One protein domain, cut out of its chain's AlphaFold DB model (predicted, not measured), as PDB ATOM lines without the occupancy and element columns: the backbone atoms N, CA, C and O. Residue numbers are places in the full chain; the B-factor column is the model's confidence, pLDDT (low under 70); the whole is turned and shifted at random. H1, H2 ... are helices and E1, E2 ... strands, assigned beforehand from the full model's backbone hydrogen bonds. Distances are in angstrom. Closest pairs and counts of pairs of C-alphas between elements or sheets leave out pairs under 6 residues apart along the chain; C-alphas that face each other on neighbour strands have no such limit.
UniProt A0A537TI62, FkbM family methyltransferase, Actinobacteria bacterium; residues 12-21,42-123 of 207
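Overview. This is residues 12 to 21 and 42 to 123 of the 207 residues of the protein "FkbM family methyltransferase" of Actinobacteria bacterium (UniProt A0A537TI62). Four short strands lie side by side in the row E6, E1, E2, E3, with helix H1 over one side of this row and the short helix H2 on the other; at one end of the strands stands a longer hairpin, E4 and E5, whose second strand bends sharply. The row is loosely made: E6 with E1 and E2 with E3 are separate sheets of two strands. The printed part has 92 residues, with two named helices and six named strands in the order E1 E2 H1 E3 E4 E5 H2 E6. The sheets E1 with E6 and E4 with E5 are antiparallel, E2 with E3 is parallel, and the class is mixed, helices and strands. The whole is compact, with a radius of gyration of the C-alphas of 13.0 A and spans of 39 by 26 by 20 A.

Along the chain. Find C-alpha 77 at (169.510, 129.365, 186.541); from there E4 runs 19.5 A to residue 83. E5 returns from residue 86 to 95, also 19.5 A, and bends by 104 degrees at residue 92. Look next at E2, residues 42 to 45, 10.4 A, and E3, residues 65 to 68, 10.2 A. H1, residues 49 to 59, begins at C-alpha 49 (184.405, 133.812, 188.076) and is 14.9 A long. E1 is residues 17 to 19, 6.8 A; H2 is residues 101 to 106, 8.8 A; E6, residues 116 to 118, 6.3 A, ends at C-alpha 118 (177.280, 152.723, 190.666).

Arrangement. In the hairpin E4 and E5, 151 degrees between directions, look for N 81 and O 88 at 2.8 A. E2 and E3 are parallel at 19 degrees, with N 44 and O 66 3.0 A apart. E2, H1 and E3 form a strand-helix-strand unit, two parallel neighbour strands with a helix between them in the chain, and its crossover is right-handed. The closest C-alphas of H1 and E3 are those of Ala 59 and Ile 65, 6.3 A. E1 and E2 come closest at the C-alphas of Ala 17 and Arg 44, 4.7 A. On to E6: it is antiparallel to E1 at 171 degrees, with N 118 and O 17 at 2.9 A. H2 comes closest to E3 at the C-alphas of Glu 68 and Ile 104, 7.6 A; H1 and H2 are apart. Residues 71 to 72 pair in parallel with residues 98 to 99. In H1 and H2 every O i to N i+4 pair is within hydrogen-bond range.

Size, cuts and confidence. The C-alphas of Pro 21 and Gly 92 are the two farthest apart, 39.4 A. Residues 22 to 41 are not printed, and C-alphas 21 and 42 stand 10.8 A apart across the cut. Of the links that are printed whole, none is long. The mean pLDDT of the printed part is 76.4; it is under 70 at residues 12 to 21, 42 to 47, 63 and 85 to 86.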
ATOM      1  N   ALA A  12     172.459 140.552 182.969       27.52
ATOM      2  CA  ALA A  12     173.914 140.815 182.935       27.52
ATOM      3  C   ALA A  12     174.632 140.710 184.291       27.52
ATOM      4  O   ALA A  12     174.012 140.633 185.354       27.52
ATOM      5  N   VAL A  13     175.975 140.695 184.255       29.89
ATOM      6  CA  VAL A  13     176.800 140.773 185.467       29.89
ATOM      7  C   VAL A  13     176.784 142.187 186.037       29.89
ATOM      8  O   VAL A  13     177.208 143.134 185.386       29.89
ATOM      9  N   ALA A  14     176.412 142.317 187.310       33.41
ATOM     10  CA  ALA A  14     176.412 143.611 187.964       33.41
ATOM     11  C   ALA A  14     177.768 144.013 188.555       33.41
ATOM     12  O   ALA A  14     178.192 143.435 189.559       33.41
ATOM     13  N   ARG A  15     178.400 145.070 188.022       39.16
ATOM     14  CA  ARG A  15     179.477 145.809 188.706       39.16
ATOM     15  C   ARG A  15     178.915 146.925 189.567       39.16
ATOM     16  O   ARG A  15     178.992 148.103 189.238       39.16
ATOM     17  N   ALA A  16     178.385 146.552 190.727       41.94
ATOM     18  CA  ALA A  16     177.883 147.555 191.650       41.94
ATOM     19  C   ALA A  16     178.984 148.075 192.576       41.94
ATOM     20  O   ALA A  16     179.561 147.286 193.333       41.94
ATOM     21  N   ALA A  17     179.242 149.385 192.557       45.78
ATOM     22  CA  ALA A  17     180.104 150.020 193.547       45.78
ATOM     23  C   ALA A  17     179.307 150.853 194.542       45.78
ATOM     24  O   ALA A  17     178.559 151.744 194.150       45.78
ATOM     25  N   VAL A  18     179.478 150.555 195.834       48.41
ATOM     26  CA  VAL A  18     178.789 151.273 196.907       48.41
ATOM     27  C   VAL A  18     179.780 152.005 197.799       48.41
ATOM     28  O   VAL A  18     180.688 151.384 198.346       48.41
ATOM     29  N   LEU A  19     179.594 153.314 197.972       42.94
ATOM     30  CA  LEU A  19     180.351 154.115 198.941       42.94
ATOM     31  C   LEU A  19     179.540 154.260 200.244       42.94
ATOM     32  O   LEU A  19     178.325 154.436 200.161       42.94
ATOM     33  N   PRO A  20     180.147 154.209 201.443       41.00
ATOM     34  CA  PRO A  20     179.436 154.449 202.698       41.00
ATOM     35  C   PRO A  20     179.047 155.933 202.846       41.00
ATOM     36  O   PRO A  20     179.646 156.797 202.192       41.00
ATOM     37  N   PRO A  21     178.099 156.259 203.744       38.34
ATOM     38  CA  PRO A  21     177.698 157.637 204.006       38.34
ATOM     39  C   PRO A  21     178.874 158.467 204.539       38.34
ATOM     40  O   PRO A  21     179.724 157.976 205.290       38.34
ATOM     41  N   GLY A  42     184.932 151.568 199.459       51.50
ATOM     42  CA  GLY A  42     184.131 151.056 198.349       51.50
ATOM     43  C   GLY A  42     183.563 149.672 198.621       51.50
ATOM     44  O   GLY A  42     183.989 148.959 199.519       51.50
ATOM     45  N   ARG A  43     182.610 149.269 197.802       58.81
ATOM     46  CA  ARG A  43     182.204 147.878 197.604       58.81
ATOM     47  C   ARG A  43     182.319 147.602 196.121       58.81
ATOM     48  O   ARG A  43     182.164 148.546 195.355       58.81
ATOM     49  N   ARG A  44     182.578 146.367 195.707       57.28
ATOM     50  CA  ARG A  44     182.439 145.973 194.300       57.28
ATOM     51  C   ARG A  44     181.735 144.624 194.196       57.28
ATOM     52  O   ARG A  44     181.882 143.783 195.079       57.28
ATOM     53  N   ARG A  45     180.956 144.425 193.137       56.88
ATOM     54  CA  ARG A  45     180.236 143.172 192.866       56.88
ATOM     55  C   ARG A  45     180.624 142.643 191.492       56.88
ATOM     56  O   ARG A  45     180.931 143.443 190.614       56.88
ATOM     57  N   GLN A  46     180.674 141.325 191.338       68.00
ATOM     58  CA  GLN A  46     180.868 140.663 190.047       68.00
ATOM     59  C   GLN A  46     180.421 139.204 190.168       68.00
ATOM     60  O   GLN A  46     180.888 138.506 191.056       68.00
ATOM     61  N   GLY A  47     179.530 138.747 189.290       56.22
ATOM     62  CA  GLY A  47     178.973 137.388 189.311       56.22
ATOM     63  C   GLY A  47     179.754 136.336 188.513       56.22
ATOM     64  O   GLY A  47     179.552 135.148 188.723       56.22
ATOM     65  N   ASP A  48     180.620 136.759 187.593       77.94
ATOM     66  CA  ASP A  48     181.419 135.860 186.754       77.94
ATOM     67  C   ASP A  48     182.782 135.552 187.386       77.94
ATOM     68  O   ASP A  48     183.510 136.481 187.734       77.94
ATOM     69  N   ASP A  49     183.167 134.273 187.432       78.38
ATOM     70  CA  ASP A  49     184.405 133.812 188.076       78.38
ATOM     71  C   ASP A  49     185.669 134.499 187.529       78.38
ATOM     72  O   ASP A  49     186.539 134.926 188.297       78.38
ATOM     73  N   ARG A  50     185.781 134.646 186.198       82.44
ATOM     74  CA  ARG A  50     186.966 135.234 185.553       82.44
ATOM     75  C   ARG A  50     187.084 136.708 185.912       82.44
ATOM     76  O   ARG A  50     188.158 137.170 186.300       82.44
ATOM     77  N   PHE A  51     185.993 137.455 185.788       80.31
ATOM     78  CA  PHE A  51     186.001 138.870 186.139       80.31
ATOM     79  C   PHE A  51     186.103 139.096 187.649       80.31
ATOM     80  O   PHE A  51     186.713 140.081 188.064       80.31
ATOM     81  N   PHE A  52     185.559 138.199 188.476       82.00
ATOM     82  CA  PHE A  52     185.649 138.298 189.931       82.00
ATOM     83  C   PHE A  52     187.095 138.110 190.396       82.00
ATOM     84  O   PHE A  52     187.569 138.867 191.241       82.00
ATOM     85  N   ALA A  53     187.843 137.189 189.783       83.56
ATOM     86  CA  ALA A  53     189.269 137.031 190.056       83.56
ATOM     87  C   ALA A  53     190.068 138.314 189.752       83.56
ATOM     88  O   ALA A  53     190.920 138.718 190.545       83.56
ATOM     89  N   LEU A  54     189.769 138.996 188.638       83.69
ATOM     90  CA  LEU A  54     190.373 140.297 188.316       83.69
ATOM     91  C   LEU A  54     189.963 141.378 189.324       83.69
ATOM     92  O   LEU A  54     190.798 142.154 189.787       83.69
ATOM     93  N   LEU A  55     188.683 141.406 189.696       82.31
ATOM     94  CA  LEU A  55     188.149 142.345 190.673       82.31
ATOM     95  C   LEU A  55     188.831 142.201 192.035       82.31
ATOM     96  O   LEU A  55     189.211 143.207 192.630       82.31
ATOM     97  N   ALA A  56     189.010 140.965 192.499       81.56
ATOM     98  CA  ALA A  56     189.664 140.655 193.762       81.56
ATOM     99  C   ALA A  56     191.124 141.130 193.777       81.56
ATOM    100  O   ALA A  56     191.550 141.765 194.740       81.56
ATOM    101  N   ARG A  57     191.861 140.915 192.678       85.56
ATOM    102  CA  ARG A  57     193.239 141.416 192.522       85.56
ATOM    103  C   ARG A  57     193.310 142.939 192.597       85.56
ATOM    104  O   ARG A  57     194.163 143.475 193.297       85.56
ATOM    105  N   ASN A  58     192.394 143.634 191.925       82.06
ATOM    106  CA  ASN A  58     192.350 145.097 191.945       82.06
ATOM    107  C   ASN A  58     191.935 145.638 193.322       82.06
ATOM    108  O   ASN A  58     192.466 146.642 193.788       82.06
ATOM    109  N   ALA A  59     190.985 144.976 193.986       80.75
ATOM    110  CA  ALA A  59     190.494 145.383 195.297       80.75
ATOM    111  C   ALA A  59     191.543 145.211 196.402       80.75
ATOM    112  O   ALA A  59     191.592 146.041 197.303       80.75
ATOM    113  N   ALA A  60     192.423 144.209 196.303       81.12
ATOM    114  CA  ALA A  60     193.523 144.010 197.251       81.12
ATOM    115  C   ALA A  60     194.481 145.217 197.340       81.12
ATOM    116  O   ALA A  60     195.163 145.398 198.341       81.12
ATOM    117  N   GLN A  61     194.517 146.071 196.312       83.25
ATOM    118  CA  GLN A  61     195.344 147.285 196.278       83.25
ATOM    119  C   GLN A  61     194.601 148.533 196.791       83.25
ATOM    120  O   GLN A  61     195.176 149.616 196.928       83.25
ATOM    121  N   LEU A  62     193.299 148.404 197.051       73.75
ATOM    122  CA  LEU A  62     192.385 149.494 197.356       73.75
ATOM    123  C   LEU A  62     191.687 149.204 198.689       73.75
ATOM    124  O   LEU A  62     190.586 148.664 198.722       73.75
ATOM    125  N   GLU A  63     192.304 149.579 199.808       65.56
ATOM    126  CA  GLU A  63     191.672 149.387 201.117       65.56
ATOM    127  C   GLU A  63     190.860 150.602 201.598       65.56
ATOM    128  O   GLU A  63     191.313 151.746 201.442       65.56
ATOM    129  N   PRO A  64     189.701 150.385 202.269       72.38
ATOM    130  CA  PRO A  64     188.991 149.112 202.493       72.38
ATOM    131  C   PRO A  64     187.825 148.883 201.498       72.38
ATOM    132  O   PRO A  64     186.968 149.763 201.337       72.38
ATOM    133  N   ILE A  65     187.764 147.688 200.884       81.81
ATOM    134  CA  ILE A  65     186.695 147.245 199.967       81.81
ATOM    135  C   ILE A  65     186.084 145.909 200.414       81.81
ATOM    136  O   ILE A  65     186.806 144.996 200.795       81.81
ATOM    137  N   GLU A  66     184.756 145.779 200.321       83.56
ATOM    138  CA  GLU A  66     184.053 144.489 200.429       83.56
ATOM    139  C   GLU A  66     183.609 143.989 199.047       83.56
ATOM    140  O   GLU A  66     183.162 144.777 198.204       83.56
ATOM    141  N   LEU A  67     183.736 142.682 198.821       84.56
ATOM    142  CA  LEU A  67     183.427 142.026 197.552       84.56
ATOM    143  C   LEU A  67     182.233 141.089 197.711       84.56
ATOM    144  O   LEU A  67     182.170 140.344 198.682       84.56
ATOM    145  N   GLU A  68     181.331 141.106 196.731       86.00
ATOM    146  CA  GLU A  68     180.233 140.140 196.621       86.00
ATOM    147  C   GLU A  68     180.329 139.399 195.284       86.00
ATOM    148  O   GLU A  68     180.365 140.028 194.220       86.00
ATOM    149  N   HIS A  69     180.355 138.066 195.349       87.81
ATOM    150  CA  HIS A  69     180.428 137.193 194.177       87.81
ATOM    151  C   HIS A  69     179.037 136.681 193.789       87.81
ATOM    152  O   HIS A  69     178.702 135.511 193.993       87.81
ATOM    153  N   ALA A  70     178.218 137.579 193.248       86.06
ATOM    154  CA  ALA A  70     176.881 137.257 192.774       86.06
ATOM    155  C   ALA A  70     176.452 138.175 191.624       86.06
ATOM    156  O   ALA A  70     176.862 139.335 191.534       86.06
ATOM    157  N   PHE A  71     175.589 137.648 190.764       85.44
ATOM    158  CA  PHE A  71     174.753 138.427 189.859       85.44
ATOM    159  C   PHE A  71     173.620 139.109 190.641       85.44
ATOM    160  O   PHE A  71     173.170 138.585 191.662       85.44
ATOM    161  N   VAL A  72     173.157 140.269 190.169       88.38
ATOM    162  CA  VAL A  72     172.149 141.091 190.858       88.38
ATOM    163  C   VAL A  72     170.861 141.104 190.045       88.38
ATOM    164  O   VAL A  72     170.912 141.398 188.859       88.38
ATOM    165  N   GLU A  73     169.731 140.791 190.685       87.38
ATOM    166  CA  GLU A  73     168.398 140.711 190.045       87.38
ATOM    167  C   GLU A  73     168.330 139.779 188.814       87.38
ATOM    168  O   GLU A  73     167.573 139.993 187.868       87.38
ATOM    169  N   THR A  74     169.115 138.700 188.844       80.50
ATOM    170  CA  THR A  74     169.230 137.698 187.773       80.50
ATOM    171  C   THR A  74     168.526 136.391 188.165       80.50
ATOM    172  O   THR A  74     168.509 136.046 189.352       80.50
ATOM    173  N   PRO A  75     167.984 135.605 187.213       79.44
ATOM    174  CA  PRO A  75     167.448 134.276 187.503       79.44
ATOM    175  C   PRO A  75     168.470 133.336 188.162       79.44
ATOM    176  O   PRO A  75     169.661 133.359 187.857       79.44
ATOM    177  N   ALA A  76     167.991 132.433 189.021       80.50
ATOM    178  CA  ALA A  76     168.836 131.460 189.724       80.50
ATOM    179  C   ALA A  76     169.453 130.383 188.806       80.50
ATOM    180  O   ALA A  76     170.308 129.609 189.240       80.50
ATOM    181  N   ARG A  77     169.003 130.297 187.550       83.31
ATOM    182  CA  ARG A  77     169.510 129.365 186.541       83.31
ATOM    183  C   ARG A  77     169.732 130.082 185.221       83.31
ATOM    184  O   ARG A  77     168.912 130.905 184.823       83.31
ATOM    185  N   GLY A  78     170.804 129.712 184.536       84.44
ATOM    186  CA  GLY A  78     171.142 130.244 183.224       84.44
ATOM    187  C   GLY A  78     172.525 129.799 182.762       84.44
ATOM    188  O   GLY A  78     173.200 128.988 183.403       84.44
ATOM    189  N   ARG A  79     172.960 130.354 181.637       83.44
ATOM    190  CA  ARG A  79     174.276 130.130 181.044       83.44
ATOM    191  C   ARG A  79     174.984 131.466 180.978       83.44
ATOM    192  O   ARG A  79     174.388 132.463 180.593       83.44
ATOM    193  N   ILE A  80     176.260 131.476 181.340       82.31
ATOM    194  CA  ILE A  80     177.084 132.678 181.255       82.31
ATOM    195  C   ILE A  80     177.682 132.747 179.849       82.31
ATOM    196  O   ILE A  80     178.505 131.912 179.475       82.31
ATOM    197  N   GLU A  81     177.270 133.744 179.076       81.31
ATOM    198  CA  GLU A  81     177.897 134.127 177.815       81.31
ATOM    199  C   GLU A  81     178.927 135.225 178.069       81.31
ATOM    200  O   GLU A  81     178.690 136.149 178.846       81.31
ATOM    201  N   ARG A  82     180.082 135.116 177.413       80.25
ATOM    202  CA  ARG A  82     181.187 136.073 177.526       80.25
ATOM    203  C   ARG A  82     181.539 136.582 176.138       80.25
ATOM    204  O   ARG A  82     181.660 135.781 175.214       80.25
ATOM    205  N   GLY A  83     181.747 137.884 176.001       74.25
ATOM    206  CA  GLY A  83     182.105 138.509 174.730       74.25
ATOM    207  C   GLY A  83     182.539 139.953 174.937       74.25
ATOM    208  O   GLY A  83     182.098 140.585 175.885       74.25
ATOM    209  N   ALA A  84     183.448 140.448 174.091       72.19
ATOM    210  CA  ALA A  84     183.896 141.849 174.087       72.19
ATOM    211  C   ALA A  84     184.345 142.422 175.455       72.19
ATOM    212  O   ALA A  84     184.245 143.616 175.697       72.19
ATOM    213  N   GLY A  85     184.862 141.579 176.358       68.75
ATOM    214  CA  GLY A  85     185.300 142.019 177.688       68.75
ATOM    215  C   GLY A  85     184.193 142.084 178.743       68.75
ATOM    216  O   GLY A  85     184.472 142.508 179.863       68.75
ATOM    217  N   THR A  86     182.994 141.589 178.434       68.00
ATOM    218  CA  THR A  86     181.855 141.545 179.353       68.00
ATOM    219  C   THR A  86     181.293 140.125 179.505       68.00
ATOM    220  O   THR A  86     181.731 139.175 178.838       68.00
ATOM    221  N   ALA A  87     180.370 139.952 180.455       75.69
ATOM    222  CA  ALA A  87     179.660 138.701 180.670       75.69
ATOM    223  C   ALA A  87     178.190 138.954 181.005       75.69
ATOM    224  O   ALA A  87     177.847 139.865 181.759       75.69
ATOM    225  N   ARG A  88     177.329 138.072 180.500       74.38
ATOM    226  CA  ARG A  88     175.887 138.091 180.746       74.38
ATOM    227  C   ARG A  88     175.345 136.691 180.976       74.38
ATOM    228  O   ARG A  88     175.876 135.714 180.461       74.38
ATOM    229  N   VAL A  89     174.263 136.601 181.724       78.50
ATOM    230  CA  VAL A  89     173.433 135.410 181.876       78.50
ATOM    231  C   VAL A  89     172.374 135.395 180.789       78.50
ATOM    232  O   VAL A  89     171.680 136.381 180.550       78.50
ATOM    233  N   VAL A  90     172.230 134.251 180.143       79.31
ATOM    234  CA  VAL A  90     171.143 133.953 179.216       79.31
ATOM    235  C   VAL A  90     170.351 132.752 179.716       79.31
ATOM    236  O   VAL A  90     170.832 131.979 180.551       79.31
ATOM    237  N   GLU A  91     169.129 132.595 179.213       77.44
ATOM    238  CA  GLU A  91     168.278 131.450 179.534       77.44
ATOM    239  C   GLU A  91     168.914 130.108 179.132       77.44
ATOM    240  O   GLU A  91     169.642 129.992 178.141       77.44
ATOM    241  N   GLY A  92     168.582 129.072 179.909       75.25
ATOM    242  CA  GLY A  92     169.119 127.717 179.775       75.25
ATOM    243  C   GLY A  92     170.470 127.556 180.471       75.25
ATOM    244  O   GLY A  92     171.243 128.493 180.526       75.25
ATOM    245  N   GLY A  93     170.773 126.377 181.017       79.19
ATOM    246  CA  GLY A  93     172.041 126.110 181.710       79.19
ATOM    247  C   GLY A  93     171.885 125.724 183.183       79.19
ATOM    248  O   GLY A  93     170.840 125.232 183.609       79.19
ATOM    249  N   GLY A  94     172.976 125.884 183.933       83.88
ATOM    250  CA  GLY A  94     173.117 125.426 185.315       83.88
ATOM    251  C   GLY A  94     172.703 126.465 186.364       83.88
ATOM    252  O   GLY A  94     172.207 127.541 186.025       83.88
ATOM    253  N   PRO A  95     172.885 126.148 187.656       85.81
ATOM    254  CA  PRO A  95     172.674 127.104 188.736       85.81
ATOM    255  C   PRO A  95     173.660 128.278 188.640       85.81
ATOM    256  O   PRO A  95     174.843 128.088 188.362       85.81
ATOM    257  N   ILE A  96     173.169 129.486 188.916       85.62
ATOM    258  CA  ILE A  96     173.952 130.724 188.949       85.62
ATOM    259  C   ILE A  96     173.845 131.347 190.336       85.62
ATOM    260  O   ILE A  96     172.780 131.360 190.955       85.62
ATOM    261  N   ARG A  97     174.961 131.896 190.828       85.38
ATOM    262  CA  ARG A  97     174.981 132.681 192.067       85.38
ATOM    263  C   ARG A  97     174.330 134.034 191.805       85.38
ATOM    264  O   ARG A  97     175.004 134.971 191.391       85.38
ATOM    265  N   ALA A  98     173.026 134.126 192.022       87.25
ATOM    266  CA  ALA A  98     172.271 135.365 191.904       87.25
ATOM    267  C   ALA A  98     171.653 135.754 193.250       87.25
ATOM    268  O   ALA A  98     171.235 134.890 194.025       87.25
ATOM    269  N   LYS A  99     171.600 137.056 193.536       89.44
ATOM    270  CA  LYS A  99     170.971 137.607 194.740       89.44
ATOM    271  C   LYS A  99     170.228 138.909 194.415       89.44
ATOM    272  O   LYS A  99     170.732 139.711 193.628       89.44
ATOM    273  N   PRO A 100     169.083 139.175 195.065       90.62
ATOM    274  CA  PRO A 100     168.479 140.502 195.041       90.62
ATOM    275  C   PRO A 100     169.417 141.545 195.652       90.62
ATOM    276  O   PRO A 100     170.127 141.252 196.624       90.62
ATOM    277  N   LEU A 101     169.378 142.779 195.148       90.31
ATOM    278  CA  LEU A 101     170.211 143.877 195.650       90.31
ATOM    279  C   LEU A 101     170.001 144.088 197.153       90.31
ATOM    280  O   LEU A 101     170.971 144.231 197.899       90.31
ATOM    281  N   ARG A 102     168.741 144.048 197.601       90.12
ATOM    282  CA  ARG A 102     168.381 144.164 199.016       90.12
ATOM    283  C   ARG A 102     169.121 143.146 199.885       90.12
ATOM    284  O   ARG A 102     169.753 143.541 200.858       90.12
ATOM    285  N   ARG A 103     169.111 141.867 199.498       90.56
ATOM    286  CA  ARG A 103     169.780 140.796 200.252       90.56
ATOM    287  C   ARG A 103     171.280 141.054 200.380       90.56
ATOM    288  O   ARG A 103     171.846 140.855 201.447       90.56
ATOM    289  N   ILE A 104     171.910 141.554 199.319       89.25
ATOM    290  CA  ILE A 104     173.336 141.899 199.348       89.25
ATOM    291  C   ILE A 104     173.608 143.086 200.283       89.25
ATOM    292  O   ILE A 104     174.682 143.175 200.867       89.25
ATOM    293  N   LEU A 105     172.691 144.044 200.417       87.88
ATOM    294  CA  LEU A 105     172.870 145.134 201.382       87.88
ATOM    295  C   LEU A 105     172.659 144.657 202.825       87.88
ATOM    296  O   LEU A 105     173.406 145.079 203.705       87.88
ATOM    297  N   ASP A 106     171.703 143.754 203.047       89.00
ATOM    298  CA  ASP A 106     171.414 143.176 204.364       89.00
ATOM    299  C   ASP A 106     172.589 142.321 204.878       89.00
ATOM    300  O   ASP A 106     172.997 142.452 206.031       89.00
ATOM    301  N   GLU A 107     173.204 141.513 204.007       89.62
ATOM    302  CA  GLU A 107     174.393 140.699 204.324       89.62
ATOM    303  C   GLU A 107     175.651 141.552 204.572       89.62
ATOM    304  O   GLU A 107     176.673 141.051 205.040       89.62
ATOM    305  N   HIS A 108     175.583 142.857 204.292       85.00
ATOM    306  CA  HIS A 108     176.710 143.761 204.425       85.00
ATOM    307  C   HIS A 108     176.334 145.126 205.025       85.00
ATOM    308  O   HIS A 108     176.335 146.165 204.343       85.00
ATOM    309  N   PRO A 109     176.109 145.171 206.347       84.88
ATOM    310  CA  PRO A 109     175.466 146.295 207.025       84.88
ATOM    311  C   PRO A 109     176.225 147.625 206.916       84.88
ATOM    312  O   PRO A 109     175.615 148.693 206.968       84.88
ATOM    313  N   ARG A 110     177.546 147.604 206.684       81.50
ATOM    314  CA  ARG A 110     178.354 148.824 206.465       81.50
ATOM    315  C   ARG A 110     177.905 149.639 205.250       81.50
ATOM    316  O   ARG A 110     178.247 150.815 205.148       81.50
ATOM    317  N   PHE A 111     177.162 149.015 204.342       82.38
ATOM    318  CA  PHE A 111     176.666 149.612 203.110       82.38
ATOM    319  C   PHE A 111     175.136 149.620 203.050       82.38
ATOM    320  O   PHE A 111     174.590 149.894 201.989       82.38
ATOM    321  N   ALA A 112     174.440 149.390 204.171       80.88
ATOM    322  CA  ALA A 112     172.974 149.415 204.234       80.88
ATOM    323  C   ALA A 112     172.367 150.769 203.805       80.88
ATOM    324  O   ALA A 112     171.216 150.835 203.382       80.88
ATOM    325  N   ARG A 113     173.145 151.856 203.903       84.50
ATOM    326  CA  ARG A 113     172.792 153.203 203.424       84.50
ATOM    327  C   ARG A 113     173.876 153.737 202.484       84.50
ATOM    328  O   ARG A 113     174.721 154.514 202.925       84.50
ATOM    329  N   PRO A 114     173.907 153.276 201.225       86.25
ATOM    330  CA  PRO A 114     174.866 153.748 200.230       86.25
ATOM    331  C   PRO A 114     174.835 155.280 200.074       86.25
ATOM    332  O   PRO A 114     173.764 155.864 199.987       86.25
ATOM    333  N   ALA A 115     175.994 155.935 199.975       89.25
ATOM    334  CA  ALA A 115     176.091 157.318 199.488       89.25
ATOM    335  C   ALA A 115     176.031 157.390 197.956       89.25
ATOM    336  O   ALA A 115     175.524 158.356 197.396       89.25
ATOM    337  N   LEU A 116     176.580 156.368 197.299       92.38
ATOM    338  CA  LEU A 116     176.626 156.201 195.852       92.38
ATOM    339  C   LEU A 116     176.313 154.743 195.541       92.38
ATOM    340  O   LEU A 116     176.861 153.862 196.205       92.38
ATOM    341  N   LEU A 117     175.487 154.510 194.532       93.88
ATOM    342  CA  LEU A 117     175.289 153.227 193.883       93.88
ATOM    343  C   LEU A 117     175.700 153.388 192.418       93.88
ATOM    344  O   LEU A 117     174.955 153.966 191.631       93.88
ATOM    345  N   LYS A 118     176.894 152.893 192.071       93.19
ATOM    346  CA  LYS A 118     177.280 152.723 190.666       93.19
ATOM    347  C   LYS A 118     176.677 151.424 190.144       93.19
ATOM    348  O   LYS A 118     176.819 150.422 190.840       93.19
ATOM    349  N   LEU A 119     176.077 151.436 188.964       91.06
ATOM    350  CA  LEU A 119     175.735 150.279 188.144       91.06
ATOM    351  C   LEU A 119     176.482 150.417 186.806       91.06
ATOM    352  O   LEU A 119     176.920 151.506 186.436       91.06
ATOM    353  N   ASP A 120     176.802 149.278 186.214       85.38
ATOM    354  CA  ASP A 120     177.624 149.143 185.011       85.38
ATOM    355  C   ASP A 120     177.433 147.710 184.525       85.38
ATOM    356  O   ASP A 120     178.204 146.803 184.872       85.38
ATOM    357  N   THR A 121     176.235 147.457 184.002       78.88
ATOM    358  CA  THR A 121     175.674 146.109 183.936       78.88
ATOM    359  C   THR A 121     175.071 145.813 182.569       78.88
ATOM    360  O   THR A 121     173.965 145.306 182.516       78.88
ATOM    361  N   ASP A 122     175.770 146.096 181.466       78.25
ATOM    362  CA  ASP A 122     175.403 145.726 180.083       78.25
ATOM    363  C   ASP A 122     173.873 145.682 179.806       78.25
ATOM    364  O   ASP A 122     173.336 144.665 179.345       78.25
ATOM    365  N   GLY A 123     173.146 146.754 180.151       81.19
ATOM    366  CA  GLY A 123     171.691 146.870 179.948       81.19
ATOM    367  C   GLY A 123     170.775 146.463 181.110       81.19
ATOM    368  O   GLY A 123     169.554 146.555 180.985       81.19
TER     369      GLY A 123